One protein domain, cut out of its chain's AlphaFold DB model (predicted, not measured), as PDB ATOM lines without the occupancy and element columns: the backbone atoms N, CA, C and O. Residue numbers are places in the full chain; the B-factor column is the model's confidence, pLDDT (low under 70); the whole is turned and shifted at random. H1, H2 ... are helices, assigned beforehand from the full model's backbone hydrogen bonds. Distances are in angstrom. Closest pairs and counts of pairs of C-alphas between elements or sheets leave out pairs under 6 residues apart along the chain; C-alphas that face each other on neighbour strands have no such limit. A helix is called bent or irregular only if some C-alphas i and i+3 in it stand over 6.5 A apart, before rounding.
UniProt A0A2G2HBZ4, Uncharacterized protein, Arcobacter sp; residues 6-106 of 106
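This is residues 6 to 106 of the 106 residues of an uncharacterized protein of Arcobacter sp (UniProt A0A2G2HBZ4). One very long helix, H1, makes the length; near its far end H2 folds back on it and H4 packs on it too, with short H3 between them in the chain. Residues 6 to 37 of H1 stick out as a free arm. The 101 printed residues hold four named helices, H1 to H4, and no named strand, all helix; the whole is extended, radius of gyration of the C-alphas 23.3 A, spans 82 by 25 by 21 A.

H1, residues 6 to 61, begins at C-alpha 6 (-50.002, -69.049, 30.999) and is 80.0 A long. It has a kink of 30 degrees near residue 55 and is only just irregular: C-alphas 52 and 55 are 6.6 A apart. H2 is residues 65 to 81, 25.7 A; H3 is residues 83 to 87, 6.4 A; H4, residues 89 to 105, 24.6 A, ends at C-alpha 105 (-41.263, -33.900, -35.932).

H1 touches H2 with residues 46 to 58 alone, closest C-alphas Ala 54 and Thr 69, 4.8 A, at a steep tilt of 46 degrees, opposite ways. H1 touches H4 with residues 41 to 52 alone, closest C-alphas Ile 45 and Ile 93, 6.0 A, at a shallow tilt of 28 degrees, the same way. H3 is close to but not clearly touching H4, closest C-alphas Val 85 and Val 92, 6.3 A. H2 and H4 are apart. Every O i to N i+4 pair is within hydrogen-bond range in H3 and H4, 49 of 52 in H1 and 8 of 13 in H2.

The C-alphas farthest apart, Asn 6 and Gly 62, are 81.9 A apart. The printed part has no cut, and its three links are tight. Residues 6 to 12, 30 and 106 have pLDDT under 70.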
ATOM      1  N   ASN A   6     -50.958 -69.327  32.087       52.50
ATOM      2  CA  ASN A   6     -50.002 -69.049  30.999       52.50
ATOM      3  C   ASN A   6     -50.486 -69.414  29.581       52.50
ATOM      4  O   ASN A   6     -49.955 -68.906  28.605       52.50
ATOM      5  N   LYS A   7     -51.516 -70.256  29.419       53.78
ATOM      6  CA  LYS A   7     -51.912 -70.728  28.077       53.78
ATOM      7  C   LYS A   7     -52.661 -69.704  27.224       53.78
ATOM      8  O   LYS A   7     -52.748 -69.907  26.021       53.78
ATOM      9  N   LYS A   8     -53.262 -68.662  27.806       53.38
ATOM     10  CA  LYS A   8     -53.966 -67.632  27.016       53.38
ATOM     11  C   LYS A   8     -53.044 -66.477  26.628       53.38
ATOM     12  O   LYS A   8     -53.128 -66.041  25.485       53.38
ATOM     13  N   ASP A   9     -52.139 -66.075  27.520       56.34
ATOM     14  CA  ASP A   9     -51.123 -65.056  27.226       56.34
ATOM     15  C   ASP A   9     -50.153 -65.523  26.135       56.34
ATOM     16  O   ASP A   9     -49.949 -64.797  25.168       56.34
ATOM     17  N   ASP A  10     -49.675 -66.774  26.188       60.81
ATOM     18  CA  ASP A  10     -48.788 -67.320  25.149       60.81
ATOM     19  C   ASP A  10     -49.449 -67.311  23.754       60.81
ATOM     20  O   ASP A  10     -48.794 -67.067  22.742       60.81
ATOM     21  N   PHE A  11     -50.765 -67.547  23.680       63.25
ATOM     22  CA  PHE A  11     -51.516 -67.527  22.419       63.25
ATOM     23  C   PHE A  11     -51.772 -66.108  21.899       63.25
ATOM     24  O   PHE A  11     -51.748 -65.890  20.686       63.25
ATOM     25  N   GLU A  12     -52.032 -65.139  22.780       67.81
ATOM     26  CA  GLU A  12     -52.157 -63.737  22.377       67.81
ATOM     27  C   GLU A  12     -50.812 -63.141  21.956       67.81
ATOM     28  O   GLU A  12     -50.767 -62.393  20.977       67.81
ATOM     29  N   ASP A  13     -49.721 -63.520  22.620       71.94
ATOM     30  CA  ASP A  13     -48.372 -63.095  22.258       71.94
ATOM     31  C   ASP A  13     -47.921 -63.706  20.929       71.94
ATOM     32  O   ASP A  13     -47.448 -62.967  20.064       71.94
ATOM     33  N   LEU A  14     -48.179 -64.999  20.691       72.88
ATOM     34  CA  LEU A  14     -47.971 -65.631  19.379       72.88
ATOM     35  C   LEU A  14     -48.752 -64.903  18.274       72.88
ATOM     36  O   LEU A  14     -48.208 -64.599  17.212       72.88
ATOM     37  N   ARG A  15     -50.015 -64.546  18.537       76.81
ATOM     38  CA  ARG A  15     -50.864 -63.840  17.569       76.81
ATOM     39  C   ARG A  15     -50.382 -62.412  17.296       76.81
ATOM     40  O   ARG A  15     -50.420 -61.972  16.146       76.81
ATOM     41  N   ARG A  16     -49.907 -61.683  18.315       74.69
ATOM     42  CA  ARG A  16     -49.259 -60.371  18.122       74.69
ATOM     43  C   ARG A  16     -47.989 -60.524  17.298       74.69
ATOM     44  O   ARG A  16     -47.771 -59.735  16.383       74.69
ATOM     45  N   GLN A  17     -47.175 -61.536  17.581       80.06
ATOM     46  CA  GLN A  17     -45.920 -61.783  16.878       80.06
ATOM     47  C   GLN A  17     -46.154 -62.069  15.386       80.06
ATOM     48  O   GLN A  17     -45.513 -61.445  14.539       80.06
ATOM     49  N   GLU A  18     -47.146 -62.897  15.044       78.38
ATOM     50  CA  GLU A  18     -47.566 -63.134  13.655       78.38
ATOM     51  C   GLU A  18     -48.058 -61.853  12.957       78.38
ATOM     52  O   GLU A  18     -47.694 -61.587  11.809       78.38
ATOM     53  N   GLN A  19     -48.849 -61.021  13.645       79.19
ATOM     54  CA  GLN A  19     -49.307 -59.735  13.107       79.19
ATOM     55  C   GLN A  19     -48.143 -58.766  12.857       79.19
ATOM     56  O   GLN A  19     -48.096 -58.125  11.804       79.19
ATOM     57  N   TYR A  20     -47.171 -58.696  13.771       78.19
ATOM     58  CA  TYR A  20     -45.949 -57.911  13.588       78.19
ATOM     59  C   TYR A  20     -45.114 -58.419  12.411       78.19
ATOM     60  O   TYR A  20     -44.620 -57.611  11.620       78.19
ATOM     61  N   GLU A  21     -44.968 -59.734  12.245       79.19
ATOM     62  CA  GLU A  21     -44.251 -60.303  11.106       79.19
ATOM     63  C   GLU A  21     -44.946 -60.018   9.773       79.19
ATOM     64  O   GLU A  21     -44.280 -59.647   8.802       79.19
ATOM     65  N   LEU A  22     -46.274 -60.137   9.719       79.44
ATOM     66  CA  LEU A  22     -47.065 -59.788   8.538       79.44
ATOM     67  C   LEU A  22     -46.919 -58.303   8.193       79.44
ATOM     68  O   LEU A  22     -46.647 -57.957   7.041       79.44
ATOM     69  N   GLN A  23     -47.012 -57.415   9.184       75.81
ATOM     70  CA  GLN A  23     -46.875 -55.974   8.976       75.81
ATOM     71  C   GLN A  23     -45.446 -55.586   8.563       75.81
ATOM     72  O   GLN A  23     -45.255 -54.750   7.677       75.81
ATOM     73  N   LYS A  24     -44.426 -56.246   9.129       79.31
ATOM     74  CA  LYS A  24     -43.021 -56.100   8.727       79.31
ATOM     75  C   LYS A  24     -42.806 -56.543   7.282       79.31
ATOM     76  O   LYS A  24     -42.210 -55.788   6.516       79.31
ATOM     77  N   LYS A  25     -43.336 -57.706   6.883       71.69
ATOM     78  CA  LYS A  25     -43.280 -58.203   5.497       71.69
ATOM     79  C   LYS A  25     -43.970 -57.238   4.531       71.69
ATOM     80  O   LYS A  25     -43.409 -56.916   3.488       71.69
ATOM     81  N   MET A  26     -45.137 -56.701   4.896       73.50
ATOM     82  CA  MET A  26     -45.837 -55.692   4.092       73.50
ATOM     83  C   MET A  26     -45.036 -54.394   3.946       73.50
ATOM     84  O   MET A  26     -44.952 -53.844   2.848       73.50
ATOM     85  N   ASN A  27     -44.427 -53.902   5.025       77.44
ATOM     86  CA  ASN A  27     -43.604 -52.692   4.986       77.44
ATOM     87  C   ASN A  27     -42.317 -52.901   4.179       77.44
ATOM     88  O   ASN A  27     -41.926 -52.019   3.417       77.44
ATOM     89  N   GLN A  28     -41.694 -54.076   4.280       74.62
ATOM     90  CA  GLN A  28     -40.547 -54.453   3.455       74.62
ATOM     91  C   GLN A  28     -40.923 -54.550   1.974       74.62
ATOM     92  O   GLN A  28     -40.217 -53.991   1.142       74.62
ATOM     93  N   ALA A  29     -42.051 -55.182   1.639       71.31
ATOM     94  CA  ALA A  29     -42.540 -55.266   0.263       71.31
ATOM     95  C   ALA A  29     -42.835 -53.875  -0.323       71.31
ATOM     96  O   ALA A  29     -42.440 -53.580  -1.450       71.31
ATOM     97  N   LYS A  30     -43.455 -52.982   0.461       69.94
ATOM     98  CA  LYS A  30     -43.668 -51.579   0.074       69.94
ATOM     99  C   LYS A  30     -42.347 -50.827  -0.119       69.94
ATOM    100  O   LYS A  30     -42.202 -50.107  -1.103       69.94
ATOM    101  N   GLY A  31     -41.381 -51.015   0.779       75.12
ATOM    102  CA  GLY A  31     -40.053 -50.402   0.680       75.12
ATOM    103  C   GLY A  31     -39.274 -50.873  -0.550       75.12
ATOM    104  O   GLY A  31     -38.736 -50.053  -1.290       75.12
ATOM    105  N   LEU A  32     -39.276 -52.181  -0.816       79.12
ATOM    106  CA  LEU A  32     -38.665 -52.775  -2.007       79.12
ATOM    107  C   LEU A  32     -39.341 -52.290  -3.291       79.12
ATOM    108  O   LEU A  32     -38.650 -51.914  -4.235       79.12
ATOM    109  N   GLY A  33     -40.675 -52.230  -3.308       75.31
ATOM    110  CA  GLY A  33     -41.434 -51.690  -4.434       75.31
ATOM    111  C   GLY A  33     -41.096 -50.225  -4.718       75.31
ATOM    112  O   GLY A  33     -40.887 -49.854  -5.869       75.31
ATOM    113  N   TYR A  34     -40.961 -49.401  -3.677       78.56
ATOM    114  CA  TYR A  34     -40.572 -47.996  -3.815       78.56
ATOM    115  C   TYR A  34     -39.129 -47.825  -4.315       78.56
ATOM    116  O   TYR A  34     -38.870 -46.985  -5.178       78.56
ATOM    117  N   LEU A  35     -38.193 -48.647  -3.832       80.06
ATOM    118  CA  LEU A  35     -36.810 -48.658  -4.317       80.06
ATOM    119  C   LEU A  35     -36.724 -49.068  -5.790       80.06
ATOM    120  O   LEU A  35     -36.048 -48.395  -6.566       80.06
ATOM    121  N   LEU A  36     -37.439 -50.124  -6.184       82.38
ATOM    122  CA  LEU A  36     -37.545 -50.559  -7.579       82.38
ATOM    123  C   LEU A  36     -38.137 -49.460  -8.458       82.38
ATOM    124  O   LEU A  36     -37.574 -49.132  -9.498       82.38
ATOM    125  N   TYR A  37     -39.233 -48.846  -8.014       82.69
ATOM    126  CA  TYR A  37     -39.860 -47.730  -8.711       82.69
ATOM    127  C   TYR A  37     -38.878 -46.567  -8.925       82.69
ATOM    128  O   TYR A  37     -38.743 -46.080 -10.051       82.69
ATOM    129  N   LEU A  38     -38.154 -46.152  -7.881       81.12
ATOM    130  CA  LEU A  38     -37.141 -45.096  -7.964       81.12
ATOM    131  C   LEU A  38     -35.990 -45.467  -8.898       81.12
ATOM    132  O   LEU A  38     -35.513 -44.621  -9.653       81.12
ATOM    133  N   TYR A  39     -35.533 -46.715  -8.847       84.56
ATOM    134  CA  TYR A  39     -34.460 -47.196  -9.705       84.56
ATOM    135  C   TYR A  39     -34.878 -47.172 -11.178       84.56
ATOM    136  O   TYR A  39     -34.157 -46.618 -12.009       84.56
ATOM    137  N   ILE A  40     -36.064 -47.698 -11.494       87.12
ATOM    138  CA  ILE A  40     -36.598 -47.745 -12.860       87.12
ATOM    139  C   ILE A  40     -36.805 -46.329 -13.395       87.12
ATOM    140  O   ILE A  40     -36.311 -46.006 -14.473       87.12
ATOM    141  N   THR A  41     -37.476 -45.456 -12.637       85.50
ATOM    142  CA  THR A  41     -37.728 -44.073 -13.074       85.50
ATOM    143  C   THR A  41     -36.440 -43.288 -13.284       85.50
ATOM    144  O   THR A  41     -36.303 -42.618 -14.305       85.50
ATOM    145  N   ARG A  42     -35.462 -43.391 -12.377       85.19
ATOM    146  CA  ARG A  42     -34.165 -42.720 -12.550       85.19
ATOM    147  C   ARG A  42     -33.406 -43.248 -13.760       85.19
ATOM    148  O   ARG A  42     -32.916 -42.448 -14.550       85.19
ATOM    149  N   SER A  43     -33.354 -44.565 -13.935       87.12
ATOM    150  CA  SER A  43     -32.692 -45.188 -15.088       87.12
ATOM    151  C   SER A  43     -33.328 -44.739 -16.406       87.12
ATOM    152  O   SER A  43     -32.619 -44.430 -17.360       87.12
ATOM    153  N   LEU A  44     -34.658 -44.624 -16.434       88.88
ATOM    154  CA  LEU A  44     -35.407 -44.177 -17.604       88.88
ATOM    155  C   LEU A  44     -35.136 -42.702 -17.929       88.88
ATOM    156  O   LEU A  44     -34.873 -42.383 -19.085       88.88
ATOM    157  N   ILE A  45     -35.110 -41.818 -16.924       88.56
ATOM    158  CA  ILE A  45     -34.734 -40.404 -17.109       88.56
ATOM    159  C   ILE A  45     -33.334 -40.295 -17.714       88.56
ATOM    160  O   ILE A  45     -33.133 -39.565 -18.681       88.56
ATOM    161  N   TRP A  46     -32.371 -41.038 -17.173       89.81
ATOM    162  CA  TRP A  46     -30.997 -41.014 -17.666       89.81
ATOM    163  C   TRP A  46     -30.881 -41.499 -19.110       89.81
ATOM    164  O   TRP A  46     -30.244 -40.830 -19.923       89.81
ATOM    165  N   ALA A  47     -31.548 -42.605 -19.449       88.25
ATOM    166  CA  ALA A  47     -31.572 -43.123 -20.810       88.25
ATOM    167  C   ALA A  47     -32.181 -42.110 -21.791       88.25
ATOM    168  O   ALA A  47     -31.565 -41.812 -22.814       88.25
ATOM    169  N   MET A  48     -33.344 -41.534 -21.462       88.88
ATOM    170  CA  MET A  48     -33.987 -40.536 -22.321       88.88
ATOM    171  C   MET A  48     -33.090 -39.315 -22.510       88.88
ATOM    172  O   MET A  48     -32.842 -38.919 -23.642       88.88
ATOM    173  N   CYS A  49     -32.519 -38.772 -21.433       89.12
ATOM    174  CA  CYS A  49     -31.605 -37.639 -21.536       89.12
ATOM    175  C   CYS A  49     -30.373 -37.932 -22.393       89.12
ATOM    176  O   CYS A  49     -29.985 -37.085 -23.192       89.12
ATOM    177  N   SER A  50     -29.761 -39.109 -22.238       88.44
ATOM    178  CA  SER A  50     -28.603 -39.518 -23.037       88.44
ATOM    179  C   SER A  50     -28.927 -39.520 -24.535       88.44
ATOM    180  O   SER A  50     -28.170 -38.964 -25.333       88.44
ATOM    181  N   ILE A  51     -30.088 -40.071 -24.912       88.38
ATOM    182  CA  ILE A  51     -30.539 -40.122 -26.309       88.38
ATOM    183  C   ILE A  51     -30.796 -38.714 -26.847       88.38
ATOM    184  O   ILE A  51     -30.398 -38.426 -27.971       88.38
ATOM    185  N   THR A  52     -31.407 -37.823 -26.063       88.00
ATOM    186  CA  THR A  52     -31.679 -36.443 -26.497       88.00
ATOM    187  C   THR A  52     -30.402 -35.604 -26.624       88.00
ATOM    188  O   THR A  52     -30.313 -34.735 -27.488       88.00
ATOM    189  N   LEU A  53     -29.389 -35.862 -25.791       89.44
ATOM    190  CA  LEU A  53     -28.100 -35.160 -25.825       89.44
ATOM    191  C   LEU A  53     -27.189 -35.624 -26.969       89.44
ATOM    192  O   LEU A  53     -26.474 -34.799 -27.532       89.44
ATOM    193  N   ALA A  54     -27.229 -36.904 -27.344       89.19
ATOM    194  CA  ALA A  54     -26.381 -37.470 -28.395       89.19
ATOM    195  C   ALA A  54     -26.391 -36.702 -29.734       89.19
ATOM    196  O   ALA A  54     -25.303 -36.360 -30.209       89.19
ATOM    197  N   PRO A  55     -27.551 -36.378 -30.344       87.94
ATOM    198  CA  PRO A  55     -27.588 -35.614 -31.587       87.94
ATOM    199  C   PRO A  55     -27.096 -34.174 -31.400       87.94
ATOM    200  O   PRO A  55     -26.417 -33.654 -32.278       87.94
ATOM    201  N   LEU A  56     -27.350 -33.549 -30.244       86.75
ATOM    202  CA  LEU A  56     -26.822 -32.219 -29.913       86.75
ATOM    203  C   LEU A  56     -25.290 -32.220 -29.853       86.75
ATOM    204  O   LEU A  56     -24.645 -31.365 -30.454       86.75
ATOM    205  N   VAL A  57     -24.696 -33.194 -29.159       88.44
ATOM    206  CA  VAL A  57     -23.236 -33.317 -29.057       88.44
ATOM    207  C   VAL A  57     -22.628 -33.616 -30.425       88.44
ATOM    208  O   VAL A  57     -21.630 -32.993 -30.790       88.44
ATOM    209  N   ASN A  58     -23.231 -34.520 -31.201       91.00
ATOM    210  CA  ASN A  58     -22.794 -34.824 -32.563       91.00
ATOM    211  C   ASN A  58     -22.833 -33.581 -33.462       91.00
ATOM    212  O   ASN A  58     -21.842 -33.295 -34.128       91.00
ATOM    213  N   TYR A  59     -23.920 -32.808 -33.416       88.38
ATOM    214  CA  TYR A  59     -24.080 -31.593 -34.212       88.38
ATOM    215  C   TYR A  59     -23.046 -30.515 -33.856       88.38
ATOM    216  O   TYR A  59     -22.445 -29.918 -34.743       88.38
ATOM    217  N   VAL A  60     -22.799 -30.283 -32.562       90.00
ATOM    218  CA  VAL A  60     -21.869 -29.237 -32.098       90.00
ATOM    219  C   VAL A  60     -20.407 -29.607 -32.350       90.00
ATOM    220  O   VAL A  60     -19.598 -28.748 -32.687       90.00
ATOM    221  N   THR A  61     -20.048 -30.875 -32.147       89.25
ATOM    222  CA  THR A  61     -18.641 -31.313 -32.177       89.25
ATOM    223  C   THR A  61     -18.214 -31.920 -33.510       89.25
ATOM    224  O   THR A  61     -17.018 -32.067 -33.752       89.25
ATOM    225  N   GLY A  62     -19.163 -32.321 -34.362       87.25
ATOM    226  CA  GLY A  62     -18.892 -33.049 -35.604       87.25
ATOM    227  C   GLY A  62     -18.301 -34.450 -35.397       87.25
ATOM    228  O   GLY A  62     -17.829 -35.067 -36.350       87.25
ATOM    229  N   MET A  63     -18.281 -34.967 -34.163       88.38
ATOM    230  CA  MET A  63     -17.686 -36.268 -33.838       88.38
ATOM    231  C   MET A  63     -18.538 -37.429 -34.352       88.38
ATOM    232  O   MET A  63     -19.757 -37.325 -34.429       88.38
ATOM    233  N   HIS A  64     -17.919 -38.588 -34.607       89.44
ATOM    234  CA  HIS A  64     -18.648 -39.812 -34.952       89.44
ATOM    235  C   HIS A  64     -19.741 -40.128 -33.915       89.44
ATOM    236  O   HIS A  64     -19.500 -40.047 -32.707       89.44
ATOM    237  N   MET A  65     -20.923 -40.548 -34.383       85.75
ATOM    238  CA  MET A  65     -22.116 -40.735 -33.546       85.75
ATOM    239  C   MET A  65     -21.857 -41.637 -32.330       85.75
ATOM    240  O   MET A  65     -22.322 -41.337 -31.239       85.75
ATOM    241  N   GLY A  66     -21.047 -42.692 -32.485       87.38
ATOM    242  CA  GLY A  66     -20.667 -43.585 -31.381       87.38
ATOM    243  C   GLY A  66     -19.857 -42.922 -30.252       87.38
ATOM    244  O   GLY A  66     -20.016 -43.281 -29.090       87.38
ATOM    245  N   LEU A  67     -19.006 -41.938 -30.566       89.19
ATOM    246  CA  LEU A  67     -18.289 -41.168 -29.541       89.19
ATOM    247  C   LEU A  67     -19.213 -40.127 -28.901       89.19
ATOM    248  O   LEU A  67     -19.178 -39.938 -27.686       89.19
ATOM    249  N   ALA A  68     -20.072 -39.490 -29.703       89.06
ATOM    250  CA  ALA A  68     -21.051 -38.519 -29.221       89.06
ATOM    251  C   ALA A  68     -22.075 -39.152 -28.264       89.06
ATOM    252  O   ALA A  68     -22.398 -38.558 -27.234       89.06
ATOM    253  N   THR A  69     -22.543 -40.373 -28.545       88.50
ATOM    254  CA  THR A  69     -23.428 -41.124 -27.643       88.50
ATOM    255  C   THR A  69     -22.727 -41.486 -26.339       88.50
ATOM    256  O   THR A  69     -23.306 -41.281 -25.276       88.50
ATOM    257  N   PHE A  70     -21.472 -41.947 -26.385       90.06
ATOM    258  CA  PHE A  70     -20.703 -42.249 -25.174       90.06
ATOM    259  C   PHE A  70     -20.508 -41.008 -24.291       90.06
ATOM    260  O   PHE A  70     -20.799 -41.036 -23.094       90.06
ATOM    261  N   LEU A  71     -20.099 -39.883 -24.884       89.94
ATOM    262  CA  LEU A  71     -19.973 -38.602 -24.183       89.94
ATOM    263  C   LEU A  71     -21.308 -38.135 -23.591       89.94
ATOM    264  O   LEU A  71     -21.348 -37.684 -22.449       89.94
ATOM    265  N   SER A  72     -22.408 -38.296 -24.325       90.81
ATOM    266  CA  SER A  72     -23.754 -37.920 -23.868       90.81
ATOM    267  C   SER A  72     -24.261 -38.805 -22.731       90.81
ATOM    268  O   SER A  72     -24.928 -38.329 -21.811       90.81
ATOM    269  N   MET A  73     -23.886 -40.080 -22.729       90.12
ATOM    270  CA  MET A  73     -24.181 -41.018 -21.651       90.12
ATOM    271  C   MET A  73     -23.442 -40.643 -20.360       90.12
ATOM    272  O   MET A  73     -24.027 -40.675 -19.277       90.12
ATOM    273  N   VAL A  74     -22.183 -40.206 -20.469       90.31
ATOM    274  CA  VAL A  74     -21.417 -39.684 -19.326       90.31
ATOM    275  C   VAL A  74     -21.980 -38.335 -18.864       90.31
ATOM    276  O   VAL A  74     -22.195 -38.128 -17.671       90.31
ATOM    277  N   ALA A  75     -22.287 -37.429 -19.793       88.06
ATOM    278  CA  ALA A  75     -22.814 -36.102 -19.481       88.06
ATOM    279  C   ALA A  75     -24.217 -36.150 -18.848       88.06
ATOM    280  O   ALA A  75     -24.528 -35.382 -17.936       88.06
ATOM    281  N   SER A  76     -25.067 -37.085 -19.267       87.88
ATOM    282  CA  SER A  76     -26.420 -37.237 -18.719       87.88
ATOM    283  C   SER A  76     -26.437 -37.669 -17.246       87.88
ATOM    284  O   SER A  76     -27.438 -37.436 -16.572       87.88
ATOM    285  N   PHE A  77     -25.337 -38.187 -16.679       88.12
ATOM    286  CA  PHE A  77     -25.247 -38.413 -15.227       88.12
ATOM    287  C   PHE A  77     -25.341 -37.119 -14.411       88.12
ATOM    288  O   PHE A  77     -25.851 -37.136 -13.287       88.12
ATOM    289  N   PHE A  78     -24.903 -35.981 -14.961       86.88
ATOM    290  CA  PHE A  78     -24.972 -34.696 -14.260       86.88
ATOM    291  C   PHE A  78     -26.413 -34.236 -14.010       86.88
ATOM    292  O   PHE A  78     -26.659 -33.469 -13.081       86.88
ATOM    293  N   ILE A  79     -27.385 -34.764 -14.755       83.62
ATOM    294  CA  ILE A  79     -28.807 -34.438 -14.599       83.62
ATOM    295  C   ILE A  79     -29.329 -34.895 -13.235       83.62
ATOM    296  O   ILE A  79     -30.171 -34.228 -12.639       83.62
ATOM    297  N   PHE A  80     -28.753 -35.948 -12.649       83.50
ATOM    298  CA  PHE A  80     -29.105 -36.375 -11.294       83.50
ATOM    299  C   PHE A  80     -28.615 -35.437 -10.189       83.50
ATOM    300  O   PHE A  80     -29.088 -35.547  -9.056       83.50
ATOM    301  N   LYS A  81     -27.690 -34.507 -10.469       84.94
ATOM    302  CA  LYS A  81     -27.372 -33.444  -9.503       84.94
ATOM    303  C   LYS A  81     -28.512 -32.433  -9.377       84.94
ATOM    304  O   LYS A  81     -28.620 -31.801  -8.330       84.94
ATOM    305  N   ILE A  82     -29.372 -32.309 -10.388       84.88
ATOM    306  CA  ILE A  82     -30.463 -31.336 -10.408       84.88
ATOM    307  C   ILE A  82     -31.535 -31.748  -9.392       84.88
ATOM    308  O   ILE A  82     -32.098 -32.842  -9.460       84.88
ATOM    309  N   GLN A  83     -31.838 -30.854  -8.449       83.38
ATOM    310  CA  GLN A  83     -32.812 -31.099  -7.382       83.38
ATOM    311  C   GLN A  83     -34.221 -31.379  -7.930       83.38
ATOM    312  O   GLN A  83     -34.874 -32.323  -7.491       83.38
ATOM    313  N   TYR A  84     -34.626 -30.661  -8.980       81.62
ATOM    314  CA  TYR A  84     -35.918 -30.842  -9.653       81.62
ATOM    315  C   TYR A  84     -36.152 -32.278 -10.159       81.62
ATOM    316  O   TYR A  84     -37.260 -32.804 -10.071       81.62
ATOM    317  N   VAL A  85     -35.097 -32.953 -10.630       80.88
ATOM    318  CA  VAL A  85     -35.168 -34.343 -11.118       80.88
ATOM    319  C   VAL A  85     -35.411 -35.329  -9.976       80.88
ATOM    320  O   VAL A  85     -36.059 -36.357 -10.167       80.88
ATOM    321  N   LYS A  86     -34.925 -35.010  -8.773       79.19
ATOM    322  CA  LYS A  86     -35.135 -35.828  -7.574       79.19
ATOM    323  C   LYS A  86     -36.545 -35.658  -7.014       79.19
ATOM    324  O   LYS A  86     -37.127 -36.642  -6.568       79.19
ATOM    325  N   GLU A  87     -37.066 -34.435  -7.034       83.06
ATOM    326  CA  GLU A  87     -38.370 -34.088  -6.458       83.06
ATOM    327  C   GLU A  87     -39.541 -34.469  -7.373       83.06
ATOM    328  O   GLU A  87     -40.595 -34.894  -6.895       83.06
ATOM    329  N   HIS A  88     -39.367 -34.360  -8.694       86.44
ATOM    330  CA  HIS A  88     -40.442 -34.563  -9.667       86.44
ATOM    331  C   HIS A  88     -40.037 -35.462 -10.852       86.44
ATOM    332  O   HIS A  88     -40.121 -35.034 -12.008       86.44
ATOM    333  N   PRO A  89     -39.667 -36.737 -10.614       82.31
ATOM    334  CA  PRO A  89     -39.155 -37.625 -11.661       82.31
ATOM    335  C   PRO A  89     -40.156 -37.845 -12.807       82.31
ATOM    336  O   PRO A  89     -39.783 -37.789 -13.975       82.31
ATOM    337  N   PHE A  90     -41.448 -38.012 -12.504       82.25
ATOM    338  CA  PHE A  90     -42.477 -38.193 -13.537       82.25
ATOM    339  C   PHE A  90     -42.667 -36.963 -14.430       82.25
ATOM    340  O   PHE A  90     -42.789 -37.111 -15.643       82.25
ATOM    341  N   ARG A  91     -42.672 -35.750 -13.859       84.94
ATOM    342  CA  ARG A  91     -42.810 -34.518 -14.656       84.94
ATOM    343  C   ARG A  91     -41.631 -34.359 -15.607       84.94
ATOM    344  O   ARG A  91     -41.823 -33.991 -16.758       84.94
ATOM    345  N   VAL A  92     -40.432 -34.698 -15.140       86.25
ATOM    346  CA  VAL A  92     -39.219 -34.678 -15.958       86.25
ATOM    347  C   VAL A  92     -39.318 -35.652 -17.133       86.25
ATOM    348  O   VAL A  92     -39.015 -35.250 -18.251       86.25
ATOM    349  N   ILE A  93     -39.818 -36.876 -16.926       87.44
ATOM    350  CA  ILE A  93     -40.050 -37.837 -18.022       87.44
ATOM    351  C   ILE A  93     -40.998 -37.252 -19.076       87.44
ATOM    352  O   ILE A  93     -40.696 -37.311 -20.265       87.44
ATOM    353  N   VAL A  94     -42.116 -36.651 -18.654       88.38
ATOM    354  CA  VAL A  94     -43.092 -36.046 -19.577       88.38
ATOM    355  C   VAL A  94     -42.465 -34.900 -20.373       88.38
ATOM    356  O   VAL A  94     -42.635 -34.839 -21.587       88.38
ATOM    357  N   ILE A  95     -41.706 -34.020 -19.713       88.38
ATOM    358  CA  ILE A  95     -41.031 -32.894 -20.371       88.38
ATOM    359  C   ILE A  95     -40.001 -33.398 -21.386       88.38
ATOM    360  O   ILE A  95     -40.001 -32.941 -22.524       88.38
ATOM    361  N   ILE A  96     -39.147 -34.355 -21.010       86.44
ATOM    362  CA  ILE A  96     -38.139 -34.908 -21.926       86.44
ATOM    363  C   ILE A  96     -38.819 -35.616 -23.099       86.44
ATOM    364  O   ILE A  96     -38.409 -35.418 -24.239       86.44
ATOM    365  N   GLY A  97     -39.875 -36.392 -22.843       86.38
ATOM    366  CA  GLY A  97     -40.657 -37.042 -23.892       86.38
ATOM    367  C   GLY A  97     -41.271 -36.038 -24.866       86.38
ATOM    368  O   GLY A  97     -41.205 -36.239 -26.076       86.38
ATOM    369  N   PHE A  98     -41.790 -34.919 -24.357       87.62
ATOM    370  CA  PHE A  98     -42.302 -33.833 -25.189       87.62
ATOM    371  C   PHE A  98     -41.199 -33.175 -26.031       87.62
ATOM    372  O   PHE A  98     -41.384 -32.966 -27.227       87.62
ATOM    373  N   VAL A  99     -40.026 -32.913 -25.446       86.38
ATOM    374  CA  VAL A  99     -38.868 -32.375 -26.181       86.38
ATOM    375  C   VAL A  99     -38.399 -33.343 -27.271       86.38
ATOM    376  O   VAL A  99     -38.142 -32.913 -28.392       86.38
ATOM    377  N   MET A 100     -38.331 -34.646 -26.982       84.31
ATOM    378  CA  MET A 100     -37.978 -35.660 -27.983       84.31
ATOM    379  C   MET A 100     -38.999 -35.720 -29.121       84.31
ATOM    380  O   MET A 100     -38.607 -35.793 -30.280       84.31
ATOM    381  N   TYR A 101     -40.296 -35.652 -28.808       87.88
ATOM    382  CA  TYR A 101     -41.353 -35.600 -29.816       87.88
ATOM    383  C   TYR A 101     -41.204 -34.383 -30.738       87.88
ATOM    384  O   TYR A 101     -41.289 -34.525 -31.954       87.88
ATOM    385  N   LEU A 102     -40.923 -33.203 -30.173       85.94
ATOM    386  CA  LEU A 102     -40.661 -31.997 -30.962       85.94
ATOM    387  C   LEU A 102     -39.414 -32.135 -31.842       85.94
ATOM    388  O   LEU A 102     -39.433 -31.690 -32.983       85.94
ATOM    389  N   MET A 103     -38.349 -32.761 -31.338       81.06
ATOM    390  CA  MET A 103     -37.131 -33.004 -32.119       81.06
ATOM    391  C   MET A 103     -37.332 -33.995 -33.272       81.06
ATOM    392  O   MET A 103     -36.629 -33.886 -34.263       81.06
ATOM    393  N   LEU A 104     -38.247 -34.961 -33.142       80.81
ATOM    394  CA  LEU A 104     -38.517 -35.965 -34.180       80.81
ATOM    395  C   LEU A 104     -39.470 -35.476 -35.279       80.81
ATOM    396  O   LEU A 104     -39.486 -36.055 -36.360       80.81
ATOM    397  N   ASN A 105     -40.290 -34.464 -34.990       80.44
ATOM    398  CA  ASN A 105     -41.263 -33.900 -35.932       80.44
ATOM    399  C   ASN A 105     -40.769 -32.648 -36.675       80.44
ATOM    400  O   ASN A 105     -41.510 -32.125 -37.509       80.44
ATOM    401  N   ASN A 106     -39.564 -32.168 -36.362       58.94
ATOM    402  CA  ASN A 106     -38.849 -31.146 -37.129       58.94
ATOM    403  C   ASN A 106     -37.856 -31.808 -38.085       58.94
ATOM    404  O   ASN A 106     -37.658 -31.241 -39.180       58.94
TER     405      ASN A 106